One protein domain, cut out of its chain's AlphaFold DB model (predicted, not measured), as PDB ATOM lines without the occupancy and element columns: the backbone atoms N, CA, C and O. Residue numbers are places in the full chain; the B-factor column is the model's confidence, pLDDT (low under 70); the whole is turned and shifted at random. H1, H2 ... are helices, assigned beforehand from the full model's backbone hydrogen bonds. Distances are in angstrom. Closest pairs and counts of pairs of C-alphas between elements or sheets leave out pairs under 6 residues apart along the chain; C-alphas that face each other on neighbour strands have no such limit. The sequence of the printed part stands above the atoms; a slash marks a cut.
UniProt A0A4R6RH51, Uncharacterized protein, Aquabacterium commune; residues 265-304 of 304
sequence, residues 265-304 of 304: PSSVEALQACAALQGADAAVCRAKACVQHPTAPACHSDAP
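Overview. This is residues 265 to 304 of the 304 residues of an uncharacterized protein of Aquabacterium commune (UniProt A0A4R6RH51). Two helices, H1 and H2, lie side by side and run opposite ways as a small helical hairpin, with a one-turn helix, H3, beside it toward the open end, where H1 begins and H2 ends. The turn of the hairpin, residues 276 to 279, is at the other end, and residues 293 to 296 lead from the end of H2 to H3. The printed part has 40 residues, with three named helices in the order H1, H2, H3 and no named strand; its class is all helix. It is compact, with a radius of gyration of the C-alphas of 9.6 A, and its C-alphas span 26 by 22 by 13 A.

Arrangement. H1, residues 267 to 275, touches H2, residues 280 to 292, with 9 pairs of C-alphas within 8 A. Their closest C-alphas are those of Cys 274 and Cys 285, 5.5 A apart. Their lines stand at a shallow tilt of 9 degrees and they run opposite ways, with centres 9.5 A apart; the two form a hairpin. H3, residues 297 to 300, only just touches H2, with 3 pairs of C-alphas within 8 A, and H2 touches H3 with residues 286 to 290 alone. The closest C-alphas of H2 and H3 are those of Cys 290 and Cys 299, 5.4 A apart. H1 and H3 are near each other, with no pair of C-alphas within 8 A but 7 pairs within 10 A. In H1 and H2 every pair of O i and N i+4 is within hydrogen-bond range; H3 is too short for such a pair, and its 1 pair of O i and N i+3 is within range.

Along the chain. H1 begins at C-alpha 267, at (-64.850, 195.686, -28.285), and measures 12.5 A from first to last C-alpha over its 9 residues. H2, the longest helix with 13 residues, runs from C-alpha 280 at (-54.733, 178.340, -27.242) to C-alpha 292 at (-64.158, 193.140, -20.505), a length of 18.8 A. H3 has 4 residues, measures 5.6 A and ends at C-alpha 300, at (-72.268, 185.152, -27.384).

Size, cuts and confidence. The two C-alphas farthest apart are those of the first and last printed residues, Pro 265 and Pro 304, at 29.1 A. Pro 304 is also the chain's last residue. The printed part has no cut. The links H1 to H2 and H2 to H3 are both tight, with 4 residues in each. The mean pLDDT of the printed part is 78.6, and 5 residues are under 70: residue 265 and residues 301 to 304.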
ATOM      1  N   PRO A 265     -60.252 200.334 -25.624       62.50
ATOM      2  CA  PRO A 265     -60.340 199.922 -27.016       62.50
ATOM      3  C   PRO A 265     -61.752 199.418 -27.265       62.50
ATOM      4  O   PRO A 265     -62.353 198.766 -26.402       62.50
ATOM      5  N   SER A 266     -62.303 199.782 -28.417       73.19
ATOM      6  CA  SER A 266     -63.625 199.292 -28.778       73.19
ATOM      7  C   SER A 266     -63.615 197.761 -28.725       73.19
ATOM      8  O   SER A 266     -62.588 197.123 -28.976       73.19
ATOM      9  N   SER A 267     -64.749 197.149 -28.385       71.50
ATOM     10  CA  SER A 267     -64.850 195.686 -28.285       71.50
ATOM     11  C   SER A 267     -64.341 194.984 -29.551       71.50
ATOM     12  O   SER A 267     -63.715 193.928 -29.473       71.50
ATOM     13  N   VAL A 268     -64.536 195.620 -30.710       76.62
ATOM     14  CA  VAL A 268     -64.049 195.178 -32.020       76.62
ATOM     15  C   VAL A 268     -62.521 195.206 -32.101       76.62
ATOM     16  O   VAL A 268     -61.927 194.212 -32.509       76.62
ATOM     17  N   GLU A 269     -61.865 196.283 -31.666       81.06
ATOM     18  CA  GLU A 269     -60.396 196.379 -31.663       81.06
ATOM     19  C   GLU A 269     -59.752 195.367 -30.710       81.06
ATOM     20  O   GLU A 269     -58.741 194.751 -31.054       81.06
ATOM     21  N   ALA A 270     -60.347 195.147 -29.534       78.56
ATOM     22  CA  ALA A 270     -59.855 194.161 -28.573       78.56
ATOM     23  C   ALA A 270     -59.938 192.730 -29.137       78.56
ATOM     24  O   ALA A 270     -58.985 191.954 -29.030       78.56
ATOM     25  N   LEU A 271     -61.049 192.389 -29.797       80.69
ATOM     26  CA  LEU A 271     -61.231 191.094 -30.458       80.69
ATOM     27  C   LEU A 271     -60.326 190.935 -31.688       80.69
ATOM     28  O   LEU A 271     -59.785 189.851 -31.913       80.69
ATOM     29  N   GLN A 272     -60.108 192.005 -32.454       84.75
ATOM     30  CA  GLN A 272     -59.235 191.995 -33.628       84.75
ATOM     31  C   GLN A 272     -57.758 191.838 -33.245       84.75
ATOM     32  O   GLN A 272     -57.029 191.105 -33.914       84.75
ATOM     33  N   ALA A 273     -57.328 192.422 -32.124       83.81
ATOM     34  CA  ALA A 273     -56.002 192.172 -31.559       83.81
ATOM     35  C   ALA A 273     -55.816 190.696 -31.156       83.81
ATOM     36  O   ALA A 273     -54.740 190.131 -31.347       83.81
ATOM     37  N   CYS A 274     -56.876 190.044 -30.666       85.00
ATOM     38  CA  CYS A 274     -56.853 188.614 -30.357       85.00
ATOM     39  C   CYS A 274     -56.871 187.710 -31.600       85.00
ATOM     40  O   CYS A 274     -56.405 186.575 -31.519       85.00
ATOM     41  N   ALA A 275     -57.378 188.187 -32.742       82.88
ATOM     42  CA  ALA A 275     -57.394 187.434 -33.999       82.88
ATOM     43  C   ALA A 275     -56.001 187.297 -34.643       82.88
ATOM     44  O   ALA A 275     -55.790 186.403 -35.458       82.88
ATOM     45  N   ALA A 276     -55.042 188.150 -34.262       85.06
ATOM     46  CA  ALA A 276     -53.644 188.037 -34.685       85.06
ATOM     47  C   ALA A 276     -52.893 186.883 -33.987       85.06
ATOM     48  O   ALA A 276     -51.808 186.497 -34.424       85.06
ATOM     49  N   LEU A 277     -53.456 186.332 -32.906       84.56
ATOM     50  CA  LEU A 277     -52.924 185.175 -32.192       84.56
ATOM     51  C   LEU A 277     -53.526 183.888 -32.777       84.56
ATOM     52  O   LEU A 277     -54.676 183.869 -33.214       84.56
ATOM     53  N   GLN A 278     -52.773 182.788 -32.747       84.00
ATOM     54  CA  GLN A 278     -53.245 181.464 -33.174       84.00
ATOM     55  C   GLN A 278     -53.220 180.471 -32.004       84.00
ATOM     56  O   GLN A 278     -52.410 180.590 -31.088       84.00
ATOM     57  N   GLY A 279     -54.111 179.475 -32.031       82.88
ATOM     58  CA  GLY A 279     -54.146 178.393 -31.041       82.88
ATOM     59  C   GLY A 279     -54.733 178.789 -29.679       82.88
ATOM     60  O   GLY A 279     -55.658 179.597 -29.589       82.88
ATOM     61  N   ALA A 280     -54.217 178.179 -28.607       83.25
ATOM     62  CA  ALA A 280     -54.733 178.340 -27.242       83.25
ATOM     63  C   ALA A 280     -54.656 179.790 -26.729       83.25
ATOM     64  O   ALA A 280     -55.576 180.255 -26.054       83.25
ATOM     65  N   ASP A 281     -53.620 180.538 -27.115       80.81
ATOM     66  CA  ASP A 281     -53.453 181.937 -26.707       80.81
ATOM     67  C   ASP A 281     -54.540 182.845 -27.300       80.81
ATOM     68  O   ASP A 281     -55.014 183.771 -26.638       80.81
ATOM     69  N   ALA A 282     -55.024 182.531 -28.506       84.75
ATOM     70  CA  ALA A 282     -56.142 183.235 -29.131       84.75
ATOM     71  C   ALA A 282     -57.473 182.973 -28.407       84.75
ATOM     72  O   ALA A 282     -58.327 183.859 -28.322       84.75
ATOM     73  N   ALA A 283     -57.672 181.763 -27.874       82.50
ATOM     74  CA  ALA A 283     -58.859 181.421 -27.089       82.50
ATOM     75  C   ALA A 283     -58.861 182.152 -25.737       82.50
ATOM     76  O   ALA A 283     -59.861 182.767 -25.370       82.50
ATOM     77  N   VAL A 284     -57.718 182.175 -25.043       89.62
ATOM     78  CA  VAL A 284     -57.567 182.900 -23.769       89.62
ATOM     79  C   VAL A 284     -57.707 184.412 -23.968       89.62
ATOM     80  O   VAL A 284     -58.339 185.084 -23.151       89.62
ATOM     81  N   CYS A 285     -57.154 184.960 -25.055       89.38
ATOM     82  CA  CYS A 285     -57.295 186.377 -25.390       89.38
ATOM     83  C   CYS A 285     -58.763 186.748 -25.644       89.38
ATOM     84  O   CYS A 285     -59.265 187.690 -25.029       89.38
ATOM     85  N   ARG A 286     -59.481 185.967 -26.467       87.31
ATOM     86  CA  ARG A 286     -60.915 186.181 -26.729       87.31
ATOM     87  C   ARG A 286     -61.754 186.078 -25.458       87.31
ATOM     88  O   ARG A 286     -62.564 186.962 -25.210       87.31
ATOM     89  N   ALA A 287     -61.500 185.085 -24.604       87.31
ATOM     90  CA  ALA A 287     -62.195 184.952 -23.324       87.31
ATOM     91  C   ALA A 287     -61.996 186.187 -22.425       87.31
ATOM     92  O   ALA A 287     -62.958 186.714 -21.869       87.31
ATOM     93  N   LYS A 288     -60.765 186.711 -22.327       88.50
ATOM     94  CA  LYS A 288     -60.485 187.943 -21.569       88.50
ATOM     95  C   LYS A 288     -61.162 189.172 -22.176       88.50
ATOM     96  O   LYS A 288     -61.696 189.986 -21.425       88.50
ATOM     97  N   ALA A 289     -61.165 189.297 -23.502       87.88
ATOM     98  CA  ALA A 289     -61.863 190.377 -24.193       87.88
ATOM     99  C   ALA A 289     -63.375 190.323 -23.927       87.88
ATOM    100  O   ALA A 289     -63.987 191.356 -23.673       87.88
ATOM    101  N   CYS A 290     -63.959 189.127 -23.879       89.12
ATOM    102  CA  CYS A 290     -65.375 188.931 -23.580       89.12
ATOM    103  C   CYS A 290     -65.756 189.226 -22.127       89.12
ATOM    104  O   CYS A 290     -66.850 189.719 -21.878       89.12
ATOM    105  N   VAL A 291     -64.852 189.021 -21.166       89.31
ATOM    106  CA  VAL A 291     -65.070 189.470 -19.778       89.31
ATOM    107  C   VAL A 291     -65.062 191.000 -19.678       89.31
ATOM    108  O   VAL A 291     -65.806 191.572 -18.886       89.31
ATOM    109  N   GLN A 292     -64.234 191.674 -20.480       86.12
ATOM    110  CA  GLN A 292     -64.158 193.140 -20.505       86.12
ATOM    111  C   GLN A 292     -65.289 193.780 -21.323       86.12
ATOM    112  O   GLN A 292     -65.719 194.890 -21.011       86.12
ATOM    113  N   HIS A 293     -65.791 193.075 -22.337       85.38
ATOM    114  CA  HIS A 293     -66.852 193.524 -23.237       85.38
ATOM    115  C   HIS A 293     -67.952 192.457 -23.356       85.38
ATOM    116  O   HIS A 293     -68.098 191.838 -24.414       85.38
ATOM    117  N   PRO A 294     -68.751 192.243 -22.293       80.12
ATOM    118  CA  PRO A 294     -69.734 191.160 -22.243       80.12
ATOM    119  C   PRO A 294     -70.880 191.330 -23.239       80.12
ATOM    120  O   PRO A 294     -71.541 190.356 -23.551       80.12
ATOM    121  N   THR A 295     -71.114 192.543 -23.747       79.50
ATOM    122  CA  THR A 295     -72.160 192.852 -24.733       79.50
ATOM    123  C   THR A 295     -71.701 192.688 -26.184       79.50
ATOM    124  O   THR A 295     -72.461 192.975 -27.108       79.50
ATOM    125  N   ALA A 296     -70.449 192.281 -26.421       78.62
ATOM    126  CA  ALA A 296     -69.939 192.117 -27.774       78.62
ATOM    127  C   ALA A 296     -70.564 190.875 -28.442       78.62
ATOM    128  O   ALA A 296     -70.508 189.785 -27.872       78.62
ATOM    129  N   PRO A 297     -71.086 190.976 -29.681       72.94
ATOM    130  CA  PRO A 297     -71.788 189.867 -30.336       72.94
ATOM    131  C   PRO A 297     -70.895 188.639 -30.575       72.94
ATOM    132  O   PRO A 297     -71.379 187.514 -30.580       72.94
ATOM    133  N   ALA A 298     -69.577 188.826 -30.702       74.38
ATOM    134  CA  ALA A 298     -68.619 187.724 -30.830       74.38
ATOM    135  C   ALA A 298     -68.494 186.866 -29.555       74.38
ATOM    136  O   ALA A 298     -68.027 185.730 -29.625       74.38
ATOM    137  N   CYS A 299     -68.896 187.402 -28.402       81.06
ATOM    138  CA  CYS A 299     -68.785 186.760 -27.094       81.06
ATOM    139  C   CYS A 299     -69.994 185.898 -26.726       81.06
ATOM    140  O   CYS A 299     -69.923 185.138 -25.767       81.06
ATOM    141  N   HIS A 300     -71.071 185.983 -27.508       74.12
ATOM    142  CA  HIS A 300     -72.268 185.152 -27.384       74.12
ATOM    143  C   HIS A 300     -72.316 184.070 -28.469       74.12
ATOM    144  O   HIS A 300     -73.386 183.704 -28.941       74.12
ATOM    145  N   SER A 301     -71.152 183.575 -28.896       64.94
ATOM    146  CA  SER A 301     -71.056 182.476 -29.859       64.94
ATOM    147  C   SER A 301     -71.276 181.112 -29.184       64.94
ATOM    148  O   SER A 301     -70.423 180.237 -29.238       64.94
ATOM    149  N   ASP A 302     -72.448 180.951 -28.575       44.31
ATOM    150  CA  ASP A 302     -73.110 179.680 -28.256       44.31
ATOM    151  C   ASP A 302     -74.543 179.843 -28.794       44.31
ATOM    152  O   ASP A 302     -75.217 180.793 -28.414       44.31
ATOM    153  N   ALA A 303     -75.132 179.043 -29.674       35.38
ATOM    154  CA  ALA A 303     -74.802 177.839 -30.424       35.38
ATOM    155  C   ALA A 303     -75.838 177.787 -31.596       35.38
ATOM    156  O   ALA A 303     -76.814 178.544 -31.543       35.38
ATOM    157  N   PRO A 304     -75.647 176.986 -32.664       48.38
ATOM    158  CA  PRO A 304     -76.688 176.734 -33.675       48.38
ATOM    159  C   PRO A 304     -77.972 176.119 -33.095       48.38
ATOM    160  O   PRO A 304     -77.879 175.401 -32.073       48.38
TER     161      PRO A 304